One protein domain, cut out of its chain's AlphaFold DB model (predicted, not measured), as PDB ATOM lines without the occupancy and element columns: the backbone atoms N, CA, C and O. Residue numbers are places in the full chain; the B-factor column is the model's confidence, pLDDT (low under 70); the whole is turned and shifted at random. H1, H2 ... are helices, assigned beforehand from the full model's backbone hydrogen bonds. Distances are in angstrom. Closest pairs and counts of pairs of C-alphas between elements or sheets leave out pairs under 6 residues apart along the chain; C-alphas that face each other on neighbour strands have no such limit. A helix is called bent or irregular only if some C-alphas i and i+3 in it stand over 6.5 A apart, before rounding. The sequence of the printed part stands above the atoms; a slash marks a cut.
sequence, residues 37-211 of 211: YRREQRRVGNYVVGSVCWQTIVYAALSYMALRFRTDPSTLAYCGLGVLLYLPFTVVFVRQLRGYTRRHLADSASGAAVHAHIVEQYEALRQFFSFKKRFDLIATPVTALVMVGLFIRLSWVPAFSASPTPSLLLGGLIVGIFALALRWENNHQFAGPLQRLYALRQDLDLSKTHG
ATOM      1  N   TYR A  37      -5.598  33.208 -20.017       58.59
ATOM      2  CA  TYR A  37      -5.925  31.878 -19.518       58.59
ATOM      3  C   TYR A  37      -6.745  31.065 -20.525       58.59
ATOM      4  O   TYR A  37      -6.365  29.948 -20.858       58.59
ATOM      5  N   ARG A  38      -7.801  31.649 -21.113       57.38
ATOM      6  CA  ARG A  38      -8.593  30.989 -22.168       57.38
ATOM      7  C   ARG A  38      -7.766  30.647 -23.412       57.38
ATOM      8  O   ARG A  38      -8.010  29.620 -24.047       57.38
ATOM      9  N   ARG A  39      -6.777  31.473 -23.773       58.38
ATOM     10  CA  ARG A  39      -5.861  31.187 -24.893       58.38
ATOM     11  C   ARG A  39      -4.917  30.027 -24.584       58.38
ATOM     12  O   ARG A  39      -4.767  29.148 -25.428       58.38
ATOM     13  N   GLU A  40      -4.324  29.997 -23.392       59.12
ATOM     14  CA  GLU A  40      -3.445  28.890 -22.989       59.12
ATOM     15  C   GLU A  40      -4.248  27.590 -22.786       59.12
ATOM     16  O   GLU A  40      -3.816  26.533 -23.239       59.12
ATOM     17  N   GLN A  41      -5.476  27.662 -22.258       62.00
ATOM     18  CA  GLN A  41      -6.397  26.520 -22.194       62.00
ATOM     19  C   GLN A  41      -6.725  25.942 -23.572       62.00
ATOM     20  O   GLN A  41      -6.682  24.728 -23.734       62.00
ATOM     21  N   ARG A  42      -7.019  26.773 -24.583       62.28
ATOM     22  CA  ARG A  42      -7.235  26.281 -25.959       62.28
ATOM     23  C   ARG A  42      -5.997  25.590 -26.520       62.28
ATOM     24  O   ARG A  42      -6.118  24.611 -27.250       62.28
ATOM     25  N   ARG A  43      -4.805  26.072 -26.166       62.69
ATOM     26  CA  ARG A  43      -3.536  25.473 -26.590       62.69
ATOM     27  C   ARG A  43      -3.335  24.090 -25.970       62.69
ATOM     28  O   ARG A  43      -2.994  23.153 -26.686       62.69
ATOM     29  N   VAL A  44      -3.631  23.958 -24.678       63.72
ATOM     30  CA  VAL A  44      -3.653  22.671 -23.966       63.72
ATOM     31  C   VAL A  44      -4.748  21.752 -24.520       63.72
ATOM     32  O   VAL A  44      -4.501  20.570 -24.722       63.72
ATOM     33  N   GLY A  45      -5.936  22.271 -24.833       64.62
ATOM     34  CA  GLY A  45      -7.029  21.497 -25.431       64.62
ATOM     35  C   GLY A  45      -6.667  20.926 -26.804       64.62
ATOM     36  O   GLY A  45      -6.848  19.736 -27.046       64.62
ATOM     37  N   ASN A  46      -6.068  21.738 -27.680       67.56
ATOM     38  CA  ASN A  46      -5.576  21.271 -28.979       67.56
ATOM     39  C   ASN A  46      -4.463  20.227 -28.826       67.56
ATOM     40  O   ASN A  46      -4.423  19.259 -29.580       67.56
ATOM     41  N   TYR A  47      -3.587  20.400 -27.832       69.00
ATOM     42  CA  TYR A  47      -2.574  19.405 -27.497       69.00
ATOM     43  C   TYR A  47      -3.195  18.070 -27.078       69.00
ATOM     44  O   TYR A  47      -2.797  17.011 -27.556       69.00
ATOM     45  N   VAL A  48      -4.209  18.128 -26.216       70.06
ATOM     46  CA  VAL A  48      -4.954  16.961 -25.753       70.06
ATOM     47  C   VAL A  48      -5.590  16.234 -26.944       70.06
ATOM     48  O   VAL A  48      -5.384  15.036 -27.110       70.06
ATOM     49  N   VAL A  49      -6.277  16.944 -27.841       69.31
ATOM     50  CA  VAL A  49      -6.848  16.331 -29.054       69.31
ATOM     51  C   VAL A  49      -5.758  15.707 -29.933       69.31
ATOM     52  O   VAL A  49      -5.902  14.563 -30.361       69.31
ATOM     53  N   GLY A  50      -4.637  16.402 -30.144       74.44
ATOM     54  CA  GLY A  50      -3.499  15.864 -30.893       74.44
ATOM     55  C   GLY A  50      -2.930  14.584 -30.274       74.44
ATOM     56  O   GLY A  50      -2.645  13.623 -30.987       74.44
ATOM     57  N   SER A  51      -2.839  14.531 -28.944       74.12
ATOM     58  CA  SER A  51      -2.372  13.353 -28.211       74.12
ATOM     59  C   SER A  51      -3.345  12.172 -28.325       74.12
ATOM     60  O   SER A  51      -2.898  11.042 -28.514       74.12
ATOM     61  N   VAL A  52      -4.663  12.418 -28.310       76.75
ATOM     62  CA  VAL A  52      -5.685  11.381 -28.561       76.75
ATOM     63  C   VAL A  52      -5.559  10.816 -29.972       76.75
ATOM     64  O   VAL A  52      -5.548   9.595 -30.140       76.75
ATOM     65  N   CYS A  53      -5.436  11.677 -30.985       80.56
ATOM     66  CA  CYS A  53      -5.254  11.235 -32.366       80.56
ATOM     67  C   CYS A  53      -3.990  10.378 -32.502       80.56
ATOM     68  O   CYS A  53      -4.043   9.293 -33.079       80.56
ATOM     69  N   TRP A  54      -2.877  10.819 -31.908       80.62
ATOM     70  CA  TRP A  54      -1.625  10.066 -31.910       80.62
ATOM     71  C   TRP A  54      -1.761   8.695 -31.235       80.62
ATOM     72  O   TRP A  54      -1.409   7.684 -31.837       80.62
ATOM     73  N   GLN A  55      -2.331   8.631 -30.024       83.94
ATOM     74  CA  GLN A  55      -2.584   7.357 -29.337       83.94
ATOM     75  C   GLN A  55      -3.469   6.429 -30.174       83.94
ATOM     76  O   GLN A  55      -3.187   5.238 -30.277       83.94
ATOM     77  N   THR A  56      -4.512   6.969 -30.808       83.69
ATOM     78  CA  THR A  56      -5.419   6.196 -31.668       83.69
ATOM     79  C   THR A  56      -4.673   5.584 -32.852       83.69
ATOM     80  O   THR A  56      -4.850   4.401 -33.131       83.69
ATOM     81  N   ILE A  57      -3.788   6.346 -33.506       86.38
ATOM     82  CA  ILE A  57      -2.949   5.850 -34.608       86.38
ATOM     83  C   ILE A  57      -2.022   4.733 -34.120       86.38
ATOM     84  O   ILE A  57      -1.936   3.691 -34.768       86.38
ATOM     85  N   VAL A  58      -1.366   4.914 -32.970       86.00
ATOM     86  CA  VAL A  58      -0.475   3.897 -32.388       86.00
ATOM     87  C   VAL A  58      -1.243   2.607 -32.094       86.00
ATOM     88  O   VAL A  58      -0.830   1.537 -32.535       86.00
ATOM     89  N   TYR A  59      -2.386   2.687 -31.409       88.56
ATOM     90  CA  TYR A  59      -3.194   1.504 -31.110       88.56
ATOM     91  C   TYR A  59      -3.763   0.844 -32.370       88.56
ATOM     92  O   TYR A  59      -3.787  -0.384 -32.441       88.56
ATOM     93  N   ALA A  60      -4.167   1.621 -33.378       88.69
ATOM     94  CA  ALA A  60      -4.615   1.084 -34.660       88.69
ATOM     95  C   ALA A  60      -3.486   0.335 -35.385       88.69
ATOM     96  O   ALA A  60      -3.699  -0.783 -35.851       88.69
ATOM     97  N   ALA A  61      -2.274   0.899 -35.417       85.56
ATOM     98  CA  ALA A  61      -1.106   0.261 -36.018       85.56
ATOM     99  C   ALA A  61      -0.724  -1.041 -35.292       85.56
ATOM    100  O   ALA A  61      -0.518  -2.068 -35.940       85.56
ATOM    101  N   LEU A  62      -0.694  -1.028 -33.954       86.56
ATOM    102  CA  LEU A  62      -0.417  -2.221 -33.146       86.56
ATOM    103  C   LEU A  62      -1.496  -3.295 -33.329       86.56
ATOM    104  O   LEU A  62      -1.173  -4.471 -33.469       86.56
ATOM    105  N   SER A  63      -2.769  -2.897 -33.387       89.19
ATOM    106  CA  SER A  63      -3.885  -3.821 -33.624       89.19
ATOM    107  C   SER A  63      -3.812  -4.438 -35.018       89.19
ATOM    108  O   SER A  63      -3.976  -5.647 -35.170       89.19
ATOM    109  N   TYR A  64      -3.503  -3.633 -36.039       89.56
ATOM    110  CA  TYR A  64      -3.291  -4.116 -37.399       89.56
ATOM    111  C   TYR A  64      -2.133  -5.119 -37.469       89.56
ATOM    112  O   TYR A  64      -2.295  -6.196 -38.041       89.56
ATOM    113  N   MET A  65      -0.990  -4.814 -36.841       85.12
ATOM    114  CA  MET A  65       0.156  -5.728 -36.771       85.12
ATOM    115  C   MET A  65      -0.209  -7.040 -36.066       85.12
ATOM    116  O   MET A  65       0.081  -8.117 -36.587       85.12
ATOM    117  N   ALA A  66      -0.905  -6.962 -34.929       88.25
ATOM    118  CA  ALA A  66      -1.335  -8.136 -34.178       88.25
ATOM    119  C   ALA A  66      -2.287  -9.030 -34.989       88.25
ATOM    120  O   ALA A  66      -2.142 -10.250 -34.984       88.25
ATOM    121  N   LEU A  67      -3.227  -8.441 -35.733       90.44
ATOM    122  CA  LEU A  67      -4.147  -9.188 -36.596       90.44
ATOM    123  C   LEU A  67      -3.433  -9.790 -37.813       90.44
ATOM    124  O   LEU A  67      -3.659 -10.954 -38.152       90.44
ATOM    125  N   ARG A  68      -2.553  -9.016 -38.459       88.75
ATOM    126  CA  ARG A  68      -1.825  -9.435 -39.664       88.75
ATOM    127  C   ARG A  68      -0.847 -10.578 -39.392       88.75
ATOM    128  O   ARG A  68      -0.693 -11.440 -40.260       88.75
ATOM    129  N   PHE A  69      -0.221 -10.580 -38.213       86.56
ATOM    130  CA  PHE A  69       0.804 -11.539 -37.783       86.56
ATOM    131  C   PHE A  69       0.344 -12.399 -36.594       86.56
ATOM    132  O   PHE A  69       1.156 -12.834 -35.781       86.56
ATOM    133  N   ARG A  70      -0.962 -12.690 -36.511       85.69
ATOM    134  CA  ARG A  70      -1.599 -13.417 -35.393       85.69
ATOM    135  C   ARG A  70      -1.016 -14.799 -35.071       85.69
ATOM    136  O   ARG A  70      -1.291 -15.339 -34.009       85.69
ATOM    137  N   THR A  71      -0.270 -15.398 -35.995       87.81
ATOM    138  CA  THR A  71       0.356 -16.718 -35.833       87.81
ATOM    139  C   THR A  71       1.804 -16.644 -35.354       87.81
ATOM    140  O   THR A  71       2.377 -17.680 -35.036       87.81
ATOM    141  N   ASP A  72       2.413 -15.454 -35.307       86.75
ATOM    142  CA  ASP A  72       3.800 -15.264 -34.879       86.75
ATOM    143  C   ASP A  72       3.855 -14.730 -33.433       86.75
ATOM    144  O   ASP A  72       3.613 -13.538 -33.199       86.75
ATOM    145  N   PRO A  73       4.190 -15.579 -32.443       86.50
ATOM    146  CA  PRO A  73       4.149 -15.205 -31.030       86.50
ATOM    147  C   PRO A  73       5.139 -14.086 -30.688       86.50
ATOM    148  O   PRO A  73       4.871 -13.283 -29.796       86.50
ATOM    149  N   SER A  74       6.258 -13.977 -31.413       85.12
ATOM    150  CA  SER A  74       7.223 -12.894 -31.198       85.12
ATOM    151  C   SER A  74       6.657 -11.537 -31.609       85.12
ATOM    152  O   SER A  74       6.772 -10.576 -30.852       85.12
ATOM    153  N   THR A  75       6.001 -11.446 -32.772       84.38
ATOM    154  CA  THR A  75       5.362 -10.195 -33.216       84.38
ATOM    155  C   THR A  75       4.230  -9.787 -32.274       84.38
ATOM    156  O   THR A  75       4.118  -8.612 -31.917       84.38
ATOM    157  N   LEU A  76       3.445 -10.753 -31.787       87.56
ATOM    158  CA  LEU A  76       2.423 -10.504 -30.768       87.56
ATOM    159  C   LEU A  76       3.020  -9.995 -29.449       87.56
ATOM    160  O   LEU A  76       2.464  -9.071 -28.858       87.56
ATOM    161  N   ALA A  77       4.164 -10.531 -29.014       88.25
ATOM    162  CA  ALA A  77       4.855 -10.054 -27.818       88.25
ATOM    163  C   ALA A  77       5.315  -8.593 -27.966       88.25
ATOM    164  O   ALA A  77       5.093  -7.794 -27.057       88.25
ATOM    165  N   TYR A  78       5.873  -8.207 -29.121       85.69
ATOM    166  CA  TYR A  78       6.231  -6.807 -29.396       85.69
ATOM    167  C   TYR A  78       5.007  -5.886 -29.423       85.69
ATOM    168  O   TYR A  78       5.053  -4.791 -28.859       85.69
ATOM    169  N   CYS A  79       3.896  -6.333 -30.018       86.06
ATOM    170  CA  CYS A  79       2.646  -5.572 -30.011       86.06
ATOM    171  C   CYS A  79       2.109  -5.389 -28.584       86.06
ATOM    172  O   CYS A  79       1.745  -4.279 -28.197       86.06
ATOM    173  N   GLY A  80       2.112  -6.459 -27.783       87.69
ATOM    174  CA  GLY A  80       1.702  -6.433 -26.381       87.69
ATOM    175  C   GLY A  80       2.583  -5.522 -25.526       87.69
ATOM    176  O   GLY A  80       2.063  -4.743 -24.730       87.69
ATOM    177  N   LEU A  81       3.901  -5.546 -25.739       87.94
ATOM    178  CA  LEU A  81       4.841  -4.662 -25.048       87.94
ATOM    179  C   LEU A  81       4.613  -3.194 -25.429       87.94
ATOM    180  O   LEU A  81       4.628  -2.331 -24.554       87.94
ATOM    181  N   GLY A  82       4.313  -2.915 -26.702       84.69
ATOM    182  CA  GLY A  82       3.886  -1.591 -27.154       84.69
ATOM    183  C   GLY A  82       2.613  -1.120 -26.445       84.69
ATOM    184  O   GLY A  82       2.584  -0.022 -25.892       84.69
ATOM    185  N   VAL A  83       1.577  -1.963 -26.382       87.62
ATOM    186  CA  VAL A  83       0.335  -1.638 -25.656       87.62
ATOM    187  C   VAL A  83       0.622  -1.361 -24.182       87.62
ATOM    188  O   VAL A  83       0.173  -0.338 -23.664       87.62
ATOM    189  N   LEU A  84       1.394  -2.228 -23.523       88.88
ATOM    190  CA  LEU A  84       1.746  -2.100 -22.109       88.88
ATOM    191  C   LEU A  84       2.529  -0.811 -21.828       88.88
ATOM    192  O   LEU A  84       2.286  -0.163 -20.813       88.88
ATOM    193  N   LEU A  85       3.421  -0.415 -22.740       86.12
ATOM    194  CA  LEU A  85       4.196   0.816 -22.636       86.12
ATOM    195  C   LEU A  85       3.303   2.062 -22.681       86.12
ATOM    196  O   LEU A  85       3.482   2.973 -21.876       86.12
ATOM    197  N   TYR A  86       2.330   2.106 -23.595       84.81
ATOM    198  CA  TYR A  86       1.461   3.276 -23.770       84.81
ATOM    199  C   TYR A  86       0.267   3.314 -22.807       84.81
ATOM    200  O   TYR A  86      -0.274   4.386 -22.545       84.81
ATOM    201  N   LEU A  87      -0.126   2.181 -22.220       84.88
ATOM    202  CA  LEU A  87      -1.251   2.084 -21.286       84.88
ATOM    203  C   LEU A  87      -1.175   3.046 -20.079       84.88
ATOM    204  O   LEU A  87      -2.160   3.752 -19.841       84.88
ATOM    205  N   PRO A  88      -0.060   3.158 -19.324       80.44
ATOM    206  CA  PRO A  88       0.026   4.109 -18.212       80.44
ATOM    207  C   PRO A  88      -0.116   5.564 -18.672       80.44
ATOM    208  O   PRO A  88      -0.736   6.369 -17.971       80.44
ATOM    209  N   PHE A  89       0.391   5.900 -19.863       79.75
ATOM    210  CA  PHE A  89       0.219   7.228 -20.450       79.75
ATOM    211  C   PHE A  89      -1.255   7.501 -20.759       79.75
ATOM    212  O   PHE A  89      -1.782   8.530 -20.337       79.75
ATOM    213  N   THR A  90      -1.954   6.550 -21.381       81.44
ATOM    214  CA  THR A  90      -3.398   6.630 -21.647       81.44
ATOM    215  C   THR A  90      -4.209   6.824 -20.363       81.44
ATOM    216  O   THR A  90      -5.078   7.691 -20.313       81.44
ATOM    217  N   VAL A  91      -3.901   6.097 -19.282       82.38
ATOM    218  CA  VAL A  91      -4.610   6.232 -17.993       82.38
ATOM    219  C   VAL A  91      -4.437   7.628 -17.389       82.38
ATOM    220  O   VAL A  91      -5.421   8.258 -16.987       82.38
ATOM    221  N   VAL A  92      -3.200   8.130 -17.314       77.50
ATOM    222  CA  VAL A  92      -2.922   9.472 -16.771       77.50
ATOM    223  C   VAL A  92      -3.559  10.548 -17.645       77.50
ATOM    224  O   VAL A  92      -4.159  11.498 -17.135       77.50
ATOM    225  N   PHE A  93      -3.497  10.367 -18.957       73.69
ATOM    226  CA  PHE A  93      -4.075  11.277 -19.924       73.69
ATOM    227  C   PHE A  93      -5.609  11.339 -19.829       73.69
ATOM    228  O   PHE A  93      -6.180  12.423 -19.742       73.69
ATOM    229  N   VAL A  94      -6.296  10.195 -19.741       77.00
ATOM    230  CA  VAL A  94      -7.759  10.138 -19.560       77.00
ATOM    231  C   VAL A  94      -8.181  10.778 -18.236       77.00
ATOM    232  O   VAL A  94      -9.206  11.459 -18.183       77.00
ATOM    233  N   ARG A  95      -7.399  10.614 -17.161       74.38
ATOM    234  CA  ARG A  95      -7.657  11.304 -15.884       74.38
ATOM    235  C   ARG A  95      -7.600  12.826 -16.038       74.38
ATOM    236  O   ARG A  95      -8.498  13.509 -15.548       74.38
ATOM    237  N   GLN A  96      -6.604  13.341 -16.757       69.94
ATOM    238  CA  GLN A  96      -6.482  14.770 -17.073       69.94
ATOM    239  C   GLN A  96      -7.642  15.260 -17.955       69.94
ATOM    240  O   GLN A  96      -8.284  16.261 -17.635       69.94
ATOM    241  N   LEU A  97      -7.988  14.508 -19.005       68.50
ATOM    242  CA  LEU A  97      -9.098  14.831 -19.906       68.50
ATOM    243  C   LEU A  97     -10.452  14.854 -19.177       68.50
ATOM    244  O   LEU A  97     -11.258  15.760 -19.397       68.50
ATOM    245  N   ARG A  98     -10.711  13.896 -18.274       68.88
ATOM    246  CA  ARG A  98     -11.926  13.886 -17.432       68.88
ATOM    247  C   ARG A  98     -11.967  15.079 -16.480       68.88
ATOM    248  O   ARG A  98     -13.038  15.640 -16.267       68.88
ATOM    249  N   GLY A  99     -10.818  15.475 -15.933       65.25
ATOM    250  CA  GLY A  99     -10.692  16.688 -15.125       65.25
ATOM    251  C   GLY A  99     -11.035  17.954 -15.913       65.25
ATOM    252  O   GLY A  99     -11.708  18.834 -15.385       65.25
ATOM    253  N   TYR A 100     -10.637  18.021 -17.184       60.50
ATOM    254  CA  TYR A 100     -10.916  19.156 -18.064       60.50
ATOM    255  C   TYR A 100     -12.392  19.219 -18.497       60.50
ATOM    256  O   TYR A 100     -13.058  20.239 -18.332       60.50
ATOM    257  N   THR A 101     -12.937  18.102 -18.986       58.31
ATOM    258  CA  THR A 101     -14.314  18.016 -19.511       58.31
ATOM    259  C   THR A 101     -15.390  18.205 -18.442       58.31
ATOM    260  O   THR A 101     -16.374  18.894 -18.695       58.31
ATOM    261  N   ARG A 102     -15.207  17.675 -17.223       56.78
ATOM    262  CA  ARG A 102     -16.174  17.880 -16.123       56.78
ATOM    263  C   ARG A 102     -16.262  19.328 -15.640       56.78
ATOM    264  O   ARG A 102     -17.273  19.700 -15.057       56.78
ATOM    265  N   ARG A 103     -15.214  20.130 -15.834       51.91
ATOM    266  CA  ARG A 103     -15.091  21.459 -15.213       51.91
ATOM    267  C   ARG A 103     -15.471  22.610 -16.141       51.91
ATOM    268  O   ARG A 103     -15.810  23.673 -15.641       51.91
ATOM    269  N   HIS A 104     -15.527  22.374 -17.455       47.22
ATOM    270  CA  HIS A 104     -16.105  23.315 -18.423       47.22
ATOM    271  C   HIS A 104     -17.620  23.533 -18.224       47.22
ATOM    272  O   HIS A 104     -18.150  24.537 -18.682       47.22
ATOM    273  N   LEU A 105     -18.309  22.625 -17.515       45.41
ATOM    274  CA  LEU A 105     -19.717  22.783 -17.124       45.41
ATOM    275  C   LEU A 105     -19.928  23.709 -15.911       45.41
ATOM    276  O   LEU A 105     -21.058  24.108 -15.656       45.41
ATOM    277  N   ALA A 106     -18.878  24.043 -15.151       46.47
ATOM    278  CA  ALA A 106     -18.984  24.781 -13.886       46.47
ATOM    279  C   ALA A 106     -18.779  26.304 -14.030       46.47
ATOM    280  O   ALA A 106     -18.511  26.982 -13.040       46.47
ATOM    281  N   ASP A 107     -18.907  26.844 -15.247       46.97
ATOM    282  CA  ASP A 107     -18.634  28.241 -15.645       46.97
ATOM    283  C   ASP A 107     -19.604  29.289 -15.024       46.97
ATOM    284  O   ASP A 107     -19.770  30.393 -15.537       46.97
ATOM    285  N   SER A 108     -20.261  28.961 -13.906       47.34
ATOM    286  CA  SER A 108     -21.313  29.765 -13.259       47.34
ATOM    287  C   SER A 108     -20.956  30.287 -11.858       47.34
ATOM    288  O   SER A 108     -21.813  30.882 -11.211       47.34
ATOM    289  N   ALA A 109     -19.736  30.072 -11.348       48.56
ATOM    290  CA  ALA A 109     -19.399  30.370  -9.949       48.56
ATOM    291  C   ALA A 109     -18.399  31.534  -9.762       48.56
ATOM    292  O   ALA A 109     -17.491  31.747 -10.560       48.56
ATOM    293  N   SER A 110     -18.609  32.278  -8.672       51.41
ATOM    294  CA  SER A 110     -18.047  33.581  -8.265       51.41
ATOM    295  C   SER A 110     -16.529  33.820  -8.442       51.41
ATOM    296  O   SER A 110     -15.712  32.909  -8.507       51.41
ATOM    297  N   GLY A 111     -16.109  35.095  -8.439       50.56
ATOM    298  CA  GLY A 111     -14.720  35.525  -8.693       50.56
ATOM    299  C   GLY A 111     -13.633  34.967  -7.754       50.56
ATOM    300  O   GLY A 111     -12.468  34.918  -8.149       50.56
ATOM    301  N   ALA A 112     -13.979  34.498  -6.549       51.97
ATOM    302  CA  ALA A 112     -13.055  33.769  -5.672       51.97
ATOM    303  C   ALA A 112     -12.814  32.322  -6.145       51.97
ATOM    304  O   ALA A 112     -11.701  31.806  -6.018       51.97
ATOM    305  N   ALA A 113     -13.818  31.697  -6.773       56.44
ATOM    306  CA  ALA A 113     -13.684  30.386  -7.400       56.44
ATOM    307  C   ALA A 113     -12.723  30.438  -8.598       56.44
ATOM    308  O   ALA A 113     -11.960  29.501  -8.801       56.44
ATOM    309  N   VAL A 114     -12.668  31.558  -9.327       55.31
ATOM    310  CA  VAL A 114     -11.780  31.736 -10.491       55.31
ATOM    311  C   VAL A 114     -10.294  31.669 -10.110       55.31
ATOM    312  O   VAL A 114      -9.516  31.015 -10.798       55.31
ATOM    313  N   HIS A 115      -9.875  32.290  -9.000       55.06
ATOM    314  CA  HIS A 115      -8.468  32.253  -8.575       55.06
ATOM    315  C   HIS A 115      -8.055  30.865  -8.068       55.06
ATOM    316  O   HIS A 115      -6.993  30.367  -8.440       55.06
ATOM    317  N   ALA A 116      -8.883  30.220  -7.239       60.84
ATOM    318  CA  ALA A 116      -8.634  28.845  -6.801       60.84
ATOM    319  C   ALA A 116      -8.572  27.884  -8.003       60.84
ATOM    320  O   ALA A 116      -7.694  27.026  -8.078       60.84
ATOM    321  N   HIS A 117      -9.429  28.110  -9.000       61.53
ATOM    322  CA  HIS A 117      -9.473  27.334 -10.234       61.53
ATOM    323  C   HIS A 117      -8.201  27.476 -11.085       61.53
ATOM    324  O   HIS A 117      -7.689  26.481 -11.595       61.53
ATOM    325  N   ILE A 118      -7.650  28.688 -11.204       60.22
ATOM    326  CA  ILE A 118      -6.389  28.927 -11.926       60.22
ATOM    327  C   ILE A 118      -5.222  28.196 -11.245       60.22
ATOM    328  O   ILE A 118      -4.390  27.597 -11.931       60.22
ATOM    329  N   VAL A 119      -5.168  28.202  -9.909       63.88
ATOM    330  CA  VAL A 119      -4.108  27.525  -9.140       63.88
ATOM    331  C   VAL A 119      -4.203  26.003  -9.276       63.88
ATOM    332  O   VAL A 119      -3.190  25.352  -9.533       63.88
ATOM    333  N   GLU A 120      -5.405  25.425  -9.185       64.94
ATOM    334  CA  GLU A 120      -5.600  23.982  -9.392       64.94
ATOM    335  C   GLU A 120      -5.235  23.537 -10.812       64.94
ATOM    336  O   GLU A 120      -4.604  22.493 -10.988       64.94
ATOM    337  N   GLN A 121      -5.600  24.317 -11.836       62.34
ATOM    338  CA  GLN A 121      -5.228  23.990 -13.213       62.34
ATOM    339  C   GLN A 121      -3.720  24.089 -13.438       62.34
ATOM    340  O   GLN A 121      -3.156  23.233 -14.119       62.34
ATOM    341  N   TYR A 122      -3.057  25.079 -12.839       65.62
ATOM    342  CA  TYR A 122      -1.603  25.193 -12.897       65.62
ATOM    343  C   TYR A 122      -0.913  23.957 -12.303       65.62
ATOM    344  O   TYR A 122      -0.042  23.372 -12.950       65.62
ATOM    345  N   GLU A 123      -1.323  23.515 -11.112       66.94
ATOM    346  CA  GLU A 123      -0.723  22.343 -10.467       66.94
ATOM    347  C   GLU A 123      -1.027  21.041 -11.222       66.94
ATOM    348  O   GLU A 123      -0.124  20.227 -11.427       66.94
ATOM    349  N   ALA A 124      -2.249  20.863 -11.735       65.81
ATOM    350  CA  ALA A 124      -2.590  19.700 -12.555       65.81
ATOM    351  C   ALA A 124      -1.745  19.629 -13.839       65.81
ATOM    352  O   ALA A 124      -1.259  18.553 -14.205       65.81
ATOM    353  N   LEU A 125      -1.525  20.768 -14.504       66.81
ATOM    354  CA  LEU A 125      -0.720  20.847 -15.722       66.81
ATOM    355  C   LEU A 125       0.771  20.634 -15.432       66.81
ATOM    356  O   LEU A 125       1.462  19.938 -16.177       66.81
ATOM    357  N   ARG A 126       1.264  21.175 -14.314       70.12
ATOM    358  CA  ARG A 126       2.636  20.970 -13.837       70.12
ATOM    359  C   ARG A 126       2.906  19.501 -13.521       70.12
ATOM    360  O   ARG A 126       3.935  18.963 -13.932       70.12
ATOM    361  N   GLN A 127       1.980  18.840 -12.828       71.31
ATOM    362  CA  GLN A 127       2.075  17.414 -12.525       71.31
ATOM    363  C   GLN A 127       2.069  16.576 -13.805       71.31
ATOM    364  O   GLN A 127       2.948  15.726 -13.966       71.31
ATOM    365  N   PHE A 128       1.162  16.867 -14.745       71.94
ATOM    366  CA  PHE A 128       1.143  16.214 -16.055       71.94
ATOM    367  C   PHE A 128       2.468  16.374 -16.791       71.94
ATOM    368  O   PHE A 128       3.021  15.390 -17.271       71.94
ATOM    369  N   PHE A 129       3.006  17.592 -16.834       71.31
ATOM    370  CA  PHE A 129       4.268  17.859 -17.508       71.31
ATOM    371  C   PHE A 129       5.430  17.081 -16.880       71.31
ATOM    372  O   PHE A 129       6.228  16.470 -17.590       71.31
ATOM    373  N   SER A 130       5.501  17.042 -15.546       73.25
ATOM    374  CA  SER A 130       6.531  16.271 -14.844       73.25
ATOM    375  C   SER A 130       6.426  14.770 -15.129       73.25
ATOM    376  O   SER A 130       7.446  14.107 -15.330       73.25
ATOM    377  N   PHE A 131       5.197  14.247 -15.204       77.62
ATOM    378  CA  PHE A 131       4.932  12.856 -15.537       77.62
ATOM    379  C   PHE A 131       5.315  12.566 -16.985       77.62
ATOM    380  O   PHE A 131       6.083  11.643 -17.220       77.62
ATOM    381  N   LYS A 132       4.856  13.390 -17.933       78.25
ATOM    382  CA  LYS A 132       5.171  13.264 -19.358       78.25
ATOM    383  C   LYS A 132       6.678  13.259 -19.586       78.25
ATOM    384  O   LYS A 132       7.180  12.335 -20.203       78.25
ATOM    385  N   LYS A 133       7.423  14.200 -19.001       78.19
ATOM    386  CA  LYS A 133       8.885  14.255 -19.153       78.19
ATOM    387  C   LYS A 133       9.583  12.974 -18.674       78.19
ATOM    388  O   LYS A 133      10.529  12.520 -19.310       78.19
ATOM    389  N   ARG A 134       9.138  12.399 -17.550       80.69
ATOM    390  CA  ARG A 134       9.683  11.133 -17.022       80.69
ATOM    391  C   ARG A 134       9.258   9.937 -17.868       80.69
ATOM    392  O   ARG A 134      10.078   9.068 -18.136       80.69
ATOM    393  N   PHE A 135       7.994   9.911 -18.278       81.06
ATOM    394  CA  PHE A 135       7.450   8.879 -19.145       81.06
ATOM    395  C   PHE A 135       8.199   8.859 -20.471       81.06
ATOM    396  O   PHE A 135       8.711   7.818 -20.846       81.06
ATOM    397  N   ASP A 136       8.364  10.006 -21.121       80.75
ATOM    398  CA  ASP A 136       9.031  10.128 -22.411       80.75
ATOM    399  C   ASP A 136      10.507   9.703 -22.355       80.75
ATOM    400  O   ASP A 136      11.010   9.114 -23.313       80.75
ATOM    401  N   LEU A 137      11.192   9.934 -21.226       81.75
ATOM    402  CA  LEU A 137      12.571   9.480 -21.011       81.75
ATOM    403  C   LEU A 137      12.695   7.950 -21.093       81.75
ATOM    404  O   LEU A 137      13.696   7.445 -21.592       81.75
ATOM    405  N   ILE A 138      11.684   7.222 -20.616       82.69
ATOM    406  CA  ILE A 138      11.652   5.752 -20.617       82.69
ATOM    407  C   ILE A 138      10.984   5.232 -21.895       82.69
ATOM    408  O   ILE A 138      11.467   4.296 -22.525       82.69
ATOM    409  N   ALA A 139       9.887   5.851 -22.313       82.06
ATOM    410  CA  ALA A 139       9.093   5.424 -23.449       82.06
ATOM    411  C   ALA A 139       9.857   5.568 -24.764       82.06
ATOM    412  O   ALA A 139       9.743   4.689 -25.608       82.06
ATOM    413  N   THR A 140      10.671   6.610 -24.933       83.75
ATOM    414  CA  THR A 140      11.453   6.818 -26.161       83.75
ATOM    415  C   THR A 140      12.415   5.662 -26.462       83.75
ATOM    416  O   THR A 140      12.286   5.068 -27.535       83.75
ATOM    417  N   PRO A 141      13.346   5.280 -25.562       84.38
ATOM    418  CA  PRO A 141      14.260   4.174 -25.836       84.38
ATOM    419  C   PRO A 141      13.526   2.835 -25.973       84.38
ATOM    420  O   PRO A 141      13.875   2.042 -26.845       84.38
ATOM    421  N   VAL A 142      12.476   2.591 -25.179       85.62
ATOM    422  CA  VAL A 142      11.699   1.344 -25.280       85.62
ATOM    423  C   VAL A 142      10.932   1.277 -26.604       85.62
ATOM    424  O   VAL A 142      10.951   0.246 -27.267       85.62
ATOM    425  N   THR A 143      10.317   2.378 -27.042       84.75
ATOM    426  CA  THR A 143       9.618   2.460 -28.337       84.75
ATOM    427  C   THR A 143      10.591   2.253 -29.489       84.75
ATOM    428  O   THR A 143      10.288   1.501 -30.413       84.75
ATOM    429  N   ALA A 144      11.778   2.862 -29.424       86.31
ATOM    430  CA  ALA A 144      12.817   2.656 -30.424       86.31
ATOM    431  C   ALA A 144      13.239   1.183 -30.502       86.31
ATOM    432  O   ALA A 144      13.338   0.633 -31.596       86.31
ATOM    433  N   LEU A 145      13.412   0.519 -29.355       87.06
ATOM    434  CA  LEU A 145      13.771  -0.897 -29.292       87.06
ATOM    435  C   LEU A 145      12.670  -1.801 -29.866       87.06
ATOM    436  O   LEU A 145      12.966  -2.707 -30.645       87.06
ATOM    437  N   VAL A 146      11.404  -1.528 -29.541       85.88
ATOM    438  CA  VAL A 146      10.251  -2.244 -30.114       85.88
ATOM    439  C   VAL A 146      10.182  -2.044 -31.625       85.88
ATOM    440  O   VAL A 146      10.007  -3.015 -32.357       85.88
ATOM    441  N   MET A 147      10.356  -0.808 -32.106       85.50
ATOM    442  CA  MET A 147      10.346  -0.522 -33.539       85.50
ATOM    443  C   MET A 147      11.485  -1.238 -34.256       85.50
ATOM    444  O   MET A 147      11.215  -1.991 -35.182       85.50
ATOM    445  N   VAL A 148      12.736  -1.098 -33.817       86.94
ATOM    446  CA  VAL A 148      13.865  -1.805 -34.446       86.94
ATOM    447  C   VAL A 148      13.632  -3.322 -34.458       86.94
ATOM    448  O   VAL A 148      13.839  -3.958 -35.490       86.94
ATOM    449  N   GLY A 149      13.121  -3.894 -33.361       84.94
ATOM    450  CA  GLY A 149      12.752  -5.310 -33.292       84.94
ATOM    451  C   GLY A 149      11.708  -5.716 -34.338       84.94
ATOM    452  O   GLY A 149      11.887  -6.722 -35.026       84.94
ATOM    453  N   LEU A 150      10.658  -4.908 -34.516       84.25
ATOM    454  CA  LEU A 150       9.644  -5.122 -35.553       84.25
ATOM    455  C   LEU A 150      10.230  -4.999 -36.968       84.25
ATOM    456  O   LEU A 150       9.956  -5.853 -37.805       84.25
ATOM    457  N   PHE A 151      11.070  -3.997 -37.239       87.31
ATOM    458  CA  PHE A 151      11.702  -3.804 -38.554       87.31
ATOM    459  C   PHE A 151      12.617  -4.976 -38.938       87.31
ATOM    460  O   PHE A 151      12.603  -5.419 -40.089       87.31
ATOM    461  N   ILE A 152      13.369  -5.515 -37.973       86.31
ATOM    462  CA  ILE A 152      14.162  -6.734 -38.164       86.31
ATOM    463  C   ILE A 152      13.242  -7.921 -38.476       86.31
ATOM    464  O   ILE A 152      13.480  -8.668 -39.425       86.31
ATOM    465  N   ARG A 153      12.162  -8.097 -37.702       82.12
ATOM    466  CA  ARG A 153      11.250  -9.238 -37.874       82.12
ATOM    467  C   ARG A 153      10.479  -9.215 -39.185       82.12
ATOM    468  O   ARG A 153      10.256 -10.271 -39.765       82.12
ATOM    469  N   LEU A 154      10.123  -8.029 -39.665       83.38
ATOM    470  CA  LEU A 154       9.477  -7.829 -40.961       83.38
ATOM    471  C   LEU A 154      10.459  -7.926 -42.139       83.38
ATOM    472  O   LEU A 154      10.060  -7.702 -43.280       83.38
ATOM    473  N   SER A 155      11.730  -8.257 -41.875       83.00
ATOM    474  CA  SER A 155      12.800  -8.366 -42.874       83.00
ATOM    475  C   SER A 155      13.056  -7.070 -43.649       83.00
ATOM    476  O   SER A 155      13.607  -7.098 -44.745       83.00
ATOM    477  N   TRP A 156      12.681  -5.922 -43.082       84.69
ATOM    478  CA  TRP A 156      13.004  -4.611 -43.653       84.69
ATOM    479  C   TRP A 156      14.457  -4.223 -43.373       84.69
ATOM    480  O   TRP A 156      15.041  -3.426 -44.102       84.69
ATOM    481  N   VAL A 157      15.044  -4.798 -42.319       87.31
ATOM    482  CA  VAL A 157      16.447  -4.633 -41.936       87.31
ATOM    483  C   VAL A 157      17.044  -6.007 -41.608       87.31
ATOM    484  O   VAL A 157      16.335  -6.846 -41.046       87.31
ATOM    485  N   PRO A 158      18.329  -6.264 -41.927       85.44
ATOM    486  CA  PRO A 158      19.005  -7.492 -41.526       85.44
ATOM    487  C   PRO A 158      18.951  -7.714 -40.014       85.44
ATOM    488  O   PRO A 158      19.029  -6.767 -39.228       85.44
ATOM    489  N   ALA A 159      18.881  -8.981 -39.606       83.31
ATOM    490  CA  ALA A 159      18.965  -9.344 -38.200       83.31
ATOM    491  C   ALA A 159      20.274  -8.846 -37.577       83.31
ATOM    492  O   ALA A 159      21.333  -8.903 -38.203       83.31
ATOM    493  N   PHE A 160      20.206  -8.418 -36.314       83.69
ATOM    494  CA  PHE A 160      21.366  -7.908 -35.581       83.69
ATOM    495  C   PHE A 160      22.532  -8.910 -35.539       83.69
ATOM    496  O   PHE A 160      23.689  -8.513 -35.624       83.69
ATOM    497  N   SER A 161      22.223 -10.209 -35.465       87.06
ATOM    498  CA  SER A 161      23.209 -11.295 -35.506       87.06
ATOM    499  C   SER A 161      23.916 -11.441 -36.856       87.06
ATOM    500  O   SER A 161      25.036 -11.937 -36.893       87.06
ATOM    501  N   ALA A 162      23.279 -11.026 -37.954       87.81
ATOM    502  CA  ALA A 162      23.846 -11.089 -39.299       87.81
ATOM    503  C   ALA A 162      24.624  -9.812 -39.647       87.81
ATOM    504  O   ALA A 162      25.720  -9.874 -40.196       87.81
ATOM    505  N   SER A 163      24.064  -8.644 -39.326       87.31
ATOM    506  CA  SER A 163      24.748  -7.361 -39.463       87.31
ATOM    507  C   SER A 163      24.171  -6.354 -38.463       87.31
ATOM    508  O   SER A 163      23.015  -5.939 -38.608       87.31
ATOM    509  N   PRO A 164      24.942  -5.925 -37.447       88.12
ATOM    510  CA  PRO A 164      24.443  -5.003 -36.431       88.12
ATOM    511  C   PRO A 164      24.338  -3.561 -36.947       88.12
ATOM    512  O   PRO A 164      23.483  -2.803 -36.490       88.12
ATOM    513  N   THR A 165      25.166  -3.179 -37.924       90.19
ATOM    514  CA  THR A 165      25.289  -1.807 -38.440       90.19
ATOM    515  C   THR A 165      23.957  -1.175 -38.865       90.19
ATOM    516  O   THR A 165      23.634  -0.104 -38.348       90.19
ATOM    517  N   PRO A 166      23.137  -1.783 -39.745       87.94
ATOM    518  CA  PRO A 166      21.896  -1.151 -40.191       87.94
ATOM    519  C   PRO A 166      20.846  -1.056 -39.073       87.94
ATOM    520  O   PRO A 166      20.114  -0.072 -39.001       87.94
ATOM    521  N   SER A 167      20.820  -2.025 -38.151       85.88
ATOM    522  CA  SER A 167      19.936  -2.000 -36.979       85.88
ATOM    523  C   SER A 167      20.315  -0.884 -36.000       85.88
ATOM    524  O   SER A 167      19.441  -0.188 -35.485       85.88
ATOM    525  N   LEU A 168      21.618  -0.672 -35.774       88.25
ATOM    526  CA  LEU A 168      22.130   0.414 -34.935       88.25
ATOM    527  C   LEU A 168      21.874   1.788 -35.558       88.25
ATOM    528  O   LEU A 168      21.450   2.700 -34.850       88.25
ATOM    529  N   LEU A 169      22.075   1.931 -36.872       91.00
ATOM    530  CA  LEU A 169      21.768   3.170 -37.589       91.00
ATOM    531  C   LEU A 169      20.274   3.497 -37.525       91.00
ATOM    532  O   LEU A 169      19.918   4.632 -37.213       91.00
ATOM    533  N   LEU A 170      19.402   2.508 -37.752       89.94
ATOM    534  CA  LEU A 170      17.956   2.698 -37.643       89.94
ATOM    535  C   LEU A 170      17.546   3.070 -36.212       89.94
ATOM    536  O   LEU A 170      16.787   4.017 -36.020       89.94
ATOM    537  N   GLY A 171      18.073   2.369 -35.205       86.75
ATOM    538  CA  GLY A 171      17.809   2.683 -33.801       86.75
ATOM    539  C   GLY A 171      18.257   4.095 -33.428       86.75
ATOM    540  O   GLY A 171      17.482   4.851 -32.844       86.75
ATOM    541  N   GLY A 172      19.470   4.482 -33.832       87.56
ATOM    542  CA  GLY A 172      19.998   5.832 -33.633       87.56
ATOM    543  C   GLY A 172      19.153   6.901 -34.326       87.56
ATOM    544  O   GLY A 172      18.856   7.930 -33.719       87.56
ATOM    545  N   LEU A 173      18.694   6.638 -35.552       91.19
ATOM    546  CA  LEU A 173      17.811   7.535 -36.296       91.19
ATOM    547  C   LEU A 173      16.461   7.710 -35.589       91.19
ATOM    548  O   LEU A 173      16.018   8.839 -35.394       91.19
ATOM    549  N   ILE A 174      15.826   6.614 -35.163       88.31
ATOM    550  CA  ILE A 174      14.536   6.645 -34.461       88.31
ATOM    551  C   ILE A 174      14.661   7.425 -33.149       88.31
ATOM    552  O   ILE A 174      13.871   8.336 -32.895       88.31
ATOM    553  N   VAL A 175      15.677   7.118 -32.333       86.56
ATOM    554  CA  VAL A 175      15.938   7.845 -31.082       86.56
ATOM    555  C   VAL A 175      16.210   9.321 -31.362       86.56
ATOM    556  O   VAL A 175      15.673  10.172 -30.660       86.56
ATOM    557  N   GLY A 176      16.990   9.640 -32.398       86.69
ATOM    558  CA  GLY A 176      17.287  11.012 -32.800       86.69
ATOM    559  C   GLY A 176      16.034  11.800 -33.181       86.69
ATOM    560  O   GLY A 176      15.835  12.906 -32.681       86.69
ATOM    561  N   ILE A 177      15.157  11.214 -34.002       87.19
ATOM    562  CA  ILE A 177      13.884  11.828 -34.410       87.19
ATOM    563  C   ILE A 177      12.999  12.080 -33.189       87.19
ATOM    564  O   ILE A 177      12.520  13.201 -33.003       87.19
ATOM    565  N   PHE A 178      12.816  11.072 -32.330       82.69
ATOM    566  CA  PHE A 178      12.019  11.239 -31.117       82.69
ATOM    567  C   PHE A 178      12.630  12.290 -30.191       82.69
ATOM    568  O   PHE A 178      11.919  13.194 -29.764       82.69
ATOM    569  N   ALA A 179      13.940  12.254 -29.937       82.19
ATOM    570  CA  ALA A 179      14.621  13.231 -29.091       82.19
ATOM    571  C   ALA A 179      14.463  14.667 -29.615       82.19
ATOM    572  O   ALA A 179      14.235  15.591 -28.827       82.19
ATOM    573  N   LEU A 180      14.542  14.868 -30.935       84.69
ATOM    574  CA  LEU A 180      14.350  16.177 -31.554       84.69
ATOM    575  C   LEU A 180      12.900  16.658 -31.403       84.69
ATOM    576  O   LEU A 180      12.671  17.794 -30.982       84.69
ATOM    577  N   ALA A 181      11.932  15.780 -31.685       82.75
ATOM    578  CA  ALA A 181      10.509  16.066 -31.535       82.75
ATOM    579  C   ALA A 181      10.160  16.418 -30.082       82.75
ATOM    580  O   ALA A 181       9.520  17.434 -29.826       82.75
ATOM    581  N   LEU A 182      10.679  15.649 -29.126       77.62
ATOM    582  CA  LEU A 182      10.531  15.865 -27.688       77.62
ATOM    583  C   LEU A 182      11.151  17.174 -27.215       77.62
ATOM    584  O   LEU A 182      10.574  17.880 -26.388       77.62
ATOM    585  N   ARG A 183      12.327  17.526 -27.734       77.50
ATOM    586  CA  ARG A 183      12.979  18.798 -27.415       77.50
ATOM    587  C   ARG A 183      12.177  19.976 -27.960       77.50
ATOM    588  O   ARG A 183      12.012  20.978 -27.261       77.50
ATOM    589  N   TRP A 184      11.657  19.852 -29.178       80.50
ATOM    590  CA  TRP A 184      10.803  20.869 -29.780       80.50
ATOM    591  C   TRP A 184       9.487  21.030 -29.007       80.50
ATOM    592  O   TRP A 184       9.128  22.157 -28.657       80.50
ATOM    593  N   GLU A 185       8.833  19.919 -28.661       73.25
ATOM    594  CA  GLU A 185       7.594  19.858 -27.881       73.25
ATOM    595  C   GLU A 185       7.783  20.468 -26.481       73.25
ATOM    596  O   GLU A 185       7.044  21.376 -26.093       73.25
ATOM    597  N   ASN A 186       8.830  20.062 -25.753       69.69
ATOM    598  CA  ASN A 186       9.155  20.607 -24.431       69.69
ATOM    599  C   ASN A 186       9.383  22.122 -24.468       69.69
ATOM    600  O   ASN A 186       8.890  22.828 -23.589       69.69
ATOM    601  N   ASN A 187      10.080  22.638 -25.483       67.38
ATOM    602  CA  ASN A 187      10.346  24.072 -25.590       67.38
ATOM    603  C   ASN A 187       9.101  24.878 -25.998       67.38
ATOM    604  O   ASN A 187       8.826  25.922 -25.406       67.38
ATOM    605  N   HIS A 188       8.329  24.410 -26.983       63.69
ATOM    606  CA  HIS A 188       7.251  25.206 -27.586       63.69
ATOM    607  C   HIS A 188       5.895  25.033 -26.907       63.69
ATOM    608  O   HIS A 188       5.115  25.989 -26.844       63.69
ATOM    609  N   GLN A 189       5.598  23.829 -26.419       62.19
ATOM    610  CA  GLN A 189       4.275  23.488 -25.900       62.19
ATOM    611  C   GLN A 189       4.211  23.478 -24.373       62.19
ATOM    612  O   GLN A 189       3.119  23.613 -23.831       62.19
ATOM    613  N   PHE A 190       5.352  23.406 -23.676       61.72
ATOM    614  CA  PHE A 190       5.357  23.280 -22.216       61.72
ATOM    615  C   PHE A 190       6.176  24.338 -21.476       61.72
ATOM    616  O   PHE A 190       5.623  25.020 -20.614       61.72
ATOM    617  N   ALA A 191       7.455  24.531 -21.811       59.53
ATOM    618  CA  ALA A 191       8.310  25.495 -21.116       59.53
ATOM    619  C   ALA A 191       7.796  26.935 -21.273       59.53
ATOM    620  O   ALA A 191       7.665  27.654 -20.283       59.53
ATOM    621  N   GLY A 192       7.420  27.328 -22.496       59.81
ATOM    622  CA  GLY A 192       6.859  28.654 -22.771       59.81
ATOM    623  C   GLY A 192       5.574  28.951 -21.979       59.81
ATOM    624  O   GLY A 192       5.522  29.964 -21.279       59.81
ATOM    625  N   PRO A 193       4.537  28.095 -22.043       58.00
ATOM    626  CA  PRO A 193       3.306  28.297 -21.274       58.00
ATOM    627  C   PRO A 193       3.506  28.254 -19.752       58.00
ATOM    628  O   PRO A 193       2.934  29.084 -19.047       58.00
ATOM    629  N   LEU A 194       4.353  27.354 -19.234       59.16
ATOM    630  CA  LEU A 194       4.638  27.265 -17.794       59.16
ATOM    631  C   LEU A 194       5.370  28.500 -17.266       59.16
ATOM    632  O   LEU A 194       5.015  28.987 -16.195       59.16
ATOM    633  N   GLN A 195       6.344  29.037 -18.009       61.22
ATOM    634  CA  GLN A 195       7.033  30.276 -17.630       61.22
ATOM    635  C   GLN A 195       6.083  31.478 -17.643       61.22
ATOM    636  O   GLN A 195       6.113  32.295 -16.727       61.22
ATOM    637  N   ARG A 196       5.186  31.560 -18.634       61.12
ATOM    638  CA  ARG A 196       4.181  32.632 -18.714       61.12
ATOM    639  C   ARG A 196       3.153  32.559 -17.587       61.12
ATOM    640  O   ARG A 196       2.757  33.601 -17.078       61.12
ATOM    641  N   LEU A 197       2.732  31.357 -17.194       59.16
ATOM    642  CA  LEU A 197       1.818  31.153 -16.065       59.16
ATOM    643  C   LEU A 197       2.502  31.399 -14.714       59.16
ATOM    644  O   LEU A 197       1.879  31.956 -13.816       59.16
ATOM    645  N   TYR A 198       3.778  31.029 -14.577       60.19
ATOM    646  CA  TYR A 198       4.565  31.309 -13.375       60.19
ATOM    647  C   TYR A 198       4.787  32.815 -13.175       60.19
ATOM    648  O   TYR A 198       4.562  33.314 -12.076       60.19
ATOM    649  N   ALA A 199       5.128  33.546 -14.242       61.00
ATOM    650  CA  ALA A 199       5.234  35.005 -14.205       61.00
ATOM    651  C   ALA A 199       3.903  35.660 -13.792       61.00
ATOM    652  O   ALA A 199       3.875  36.496 -12.897       61.00
ATOM    653  N   LEU A 200       2.778  35.194 -14.352       61.19
ATOM    654  CA  LEU A 200       1.446  35.694 -13.994       61.19
ATOM    655  C   LEU A 200       1.105  35.472 -12.510       61.19
ATOM    656  O   LEU A 200       0.438  36.299 -11.895       61.19
ATOM    657  N   ARG A 201       1.542  34.339 -11.943       59.72
ATOM    658  CA  ARG A 201       1.355  34.019 -10.524       59.72
ATOM    659  C   ARG A 201       2.194  34.932  -9.629       59.72
ATOM    660  O   ARG A 201       1.668  35.417  -8.635       59.72
ATOM    661  N   GLN A 202       3.455  35.186  -9.986       62.16
ATOM    662  CA  GLN A 202       4.314  36.110  -9.236       62.16
ATOM    663  C   GLN A 202       3.761  37.540  -9.236       62.16
ATOM    664  O   GLN A 202       3.719  38.162  -8.177       62.16
ATOM    665  N   ASP A 203       3.263  38.025 -10.375       59.88
ATOM    666  CA  ASP A 203       2.644  39.355 -10.466       59.88
ATOM    667  C   ASP A 203       1.381  39.466  -9.587       59.88
ATOM    668  O   ASP A 203       1.145  40.485  -8.935       59.88
ATOM    669  N   LEU A 204       0.573  38.400  -9.524       59.25
ATOM    670  CA  LEU A 204      -0.626  38.338  -8.680       59.25
ATOM    671  C   LEU A 204      -0.296  38.274  -7.182       59.25
ATOM    672  O   LEU A 204      -0.960  38.951  -6.395       59.25
ATOM    673  N   ASP A 205       0.719  37.509  -6.777       56.72
ATOM    674  CA  ASP A 205       1.136  37.423  -5.372       56.72
ATOM    675  C   ASP A 205       1.761  38.748  -4.885       56.72
ATOM    676  O   ASP A 205       1.426  39.206  -3.793       56.72
ATOM    677  N   LEU A 206       2.557  39.434  -5.720       54.97
ATOM    678  CA  LEU A 206       3.104  40.770  -5.421       54.97
ATOM    679  C   LEU A 206       2.019  41.850  -5.285       54.97
ATOM    680  O   LEU A 206       2.149  42.776  -4.486       54.97
ATOM    681  N   SER A 207       0.925  41.734  -6.043       51.53
ATOM    682  CA  SER A 207      -0.209  42.662  -5.937       51.53
ATOM    683  C   SER A 207      -1.015  42.507  -4.639       51.53
ATOM    684  O   SER A 207      -1.689  43.450  -4.230       51.53
ATOM    685  N   LYS A 208      -0.934  41.342  -3.974       46.81
ATOM    686  CA  LYS A 208      -1.591  41.075  -2.683       46.81
ATOM    687  C   LYS A 208      -0.765  41.506  -1.475       46.81
ATOM    688  O   LYS A 208      -1.350  41.791  -0.441       46.81
ATOM    689  N   THR A 209       0.563  41.525  -1.572       45.31
ATOM    690  CA  THR A 209       1.449  41.919  -0.461       45.31
ATOM    691  C   THR A 209       1.644  43.430  -0.330       45.31
ATOM    692  O   THR A 209       2.146  43.885   0.695       45.31
ATOM    693  N   HIS A 210       1.244  44.214  -1.335       41.88
ATOM    694  CA  HIS A 210       1.347  45.681  -1.346       41.88
ATOM    695  C   HIS A 210      -0.006  46.416  -1.431       41.88
ATOM    696  O   HIS A 210      -0.029  47.616  -1.721       41.88
ATOM    697  N   GLY A 211      -1.118  45.712  -1.204       37.28
ATOM    698  CA  GLY A 211      -2.456  46.290  -1.017       37.28
ATOM    699  C   GLY A 211      -2.861  46.240   0.445       37.28
ATOM    700  O   GLY A 211      -3.500  47.218   0.886       37.28
TER     701      GLY A 211
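Overview. This is residues 37 to 211 of the 211 residues of an uncharacterized protein of Hymenobacter crusticola (UniProt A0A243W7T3). Four long helices run back and forth along a rod, each folding back beside the one before, in a loose bundle. H3 lies nearest the middle, with H4 along one side of it and the hairpin of H1 and H2 on another; residues 205 to 211, with the last part of H4, stick out at one end, and the turn at residues 104 to 114 also stands free. The printed part has 175 residues with four named helices, H1 H2 H3 H4 along the chain, and no named strand; the class is all helix. The whole is loose, with a radius of gyration of the C-alphas of 21.0 A and spans of 74 by 31 by 19 A.

Arrangement. H4, residues 164 to 209, is the longest helix; by its hydrogen bonds it was assigned as one helix, but it is bent, with C-alphas 189 and 192 6.6 A apart, and its arms H4a and H4b stand at a shallow tilt of 31 degrees. H4a forms a hairpin with H3, residues 111 to 153: they touch, closest at the C-alphas of Ala 144 and Ile 174, 5.9 A, at a shallow tilt of 11 degrees, opposite ways, H3 with residues 136 to 152 alone. H2, residues 73 to 106, was also assigned as one helix but is bent, with C-alphas 85 and 88 6.9 A apart; its arms H2a and H2b stand at a steep tilt of 39 degrees. H2a touches H3, closest at the C-alphas of Tyr 78 and Val 146, 6.1 A. H2b and H3 form a hairpin and touch, closest at the C-alphas of Phe 89 and Phe 135, 7.5 A. H1, residues 37 to 68, forms a hairpin with H2a, closest at the C-alphas of Leu 62 and Cys 79, 5.5 A. H1, H2a, H2b and H3 make a bundle, helices set along one another. H1 and H4a are only just apart, at 8.1 A. Every O i to N i+4 pair is within hydrogen-bond range in H1, H2a, H4a and H4b; the figure is 12 of 15 in H2b and 37 of 39 in H3.

Along the chain. H4a, residues 164 to 189, is 36.5 A long and H4b, residues 192 to 209, ends at C-alpha 209 (1.449, 41.919, -0.461). H3 is 59.4 A long, with a kink of 37 degrees near residue 138. H2a covers residues 73 to 85, H2b residues 88 to 106. H1, 46.1 A long, begins at C-alpha 37 (-5.925, 31.878, -19.518).

Size, cuts and confidence. The two C-alphas farthest apart, of Ala 162 and Gly 211, are 73.8 A apart. The printed part has no cut. No link is long: H1 to H2 and H2 to H3 are tight, H3 to H4 is short. The mean pLDDT of the printed part is 74.0; residues 37 to 47, 49, 96 to 125 and 186 to 211 are under 70.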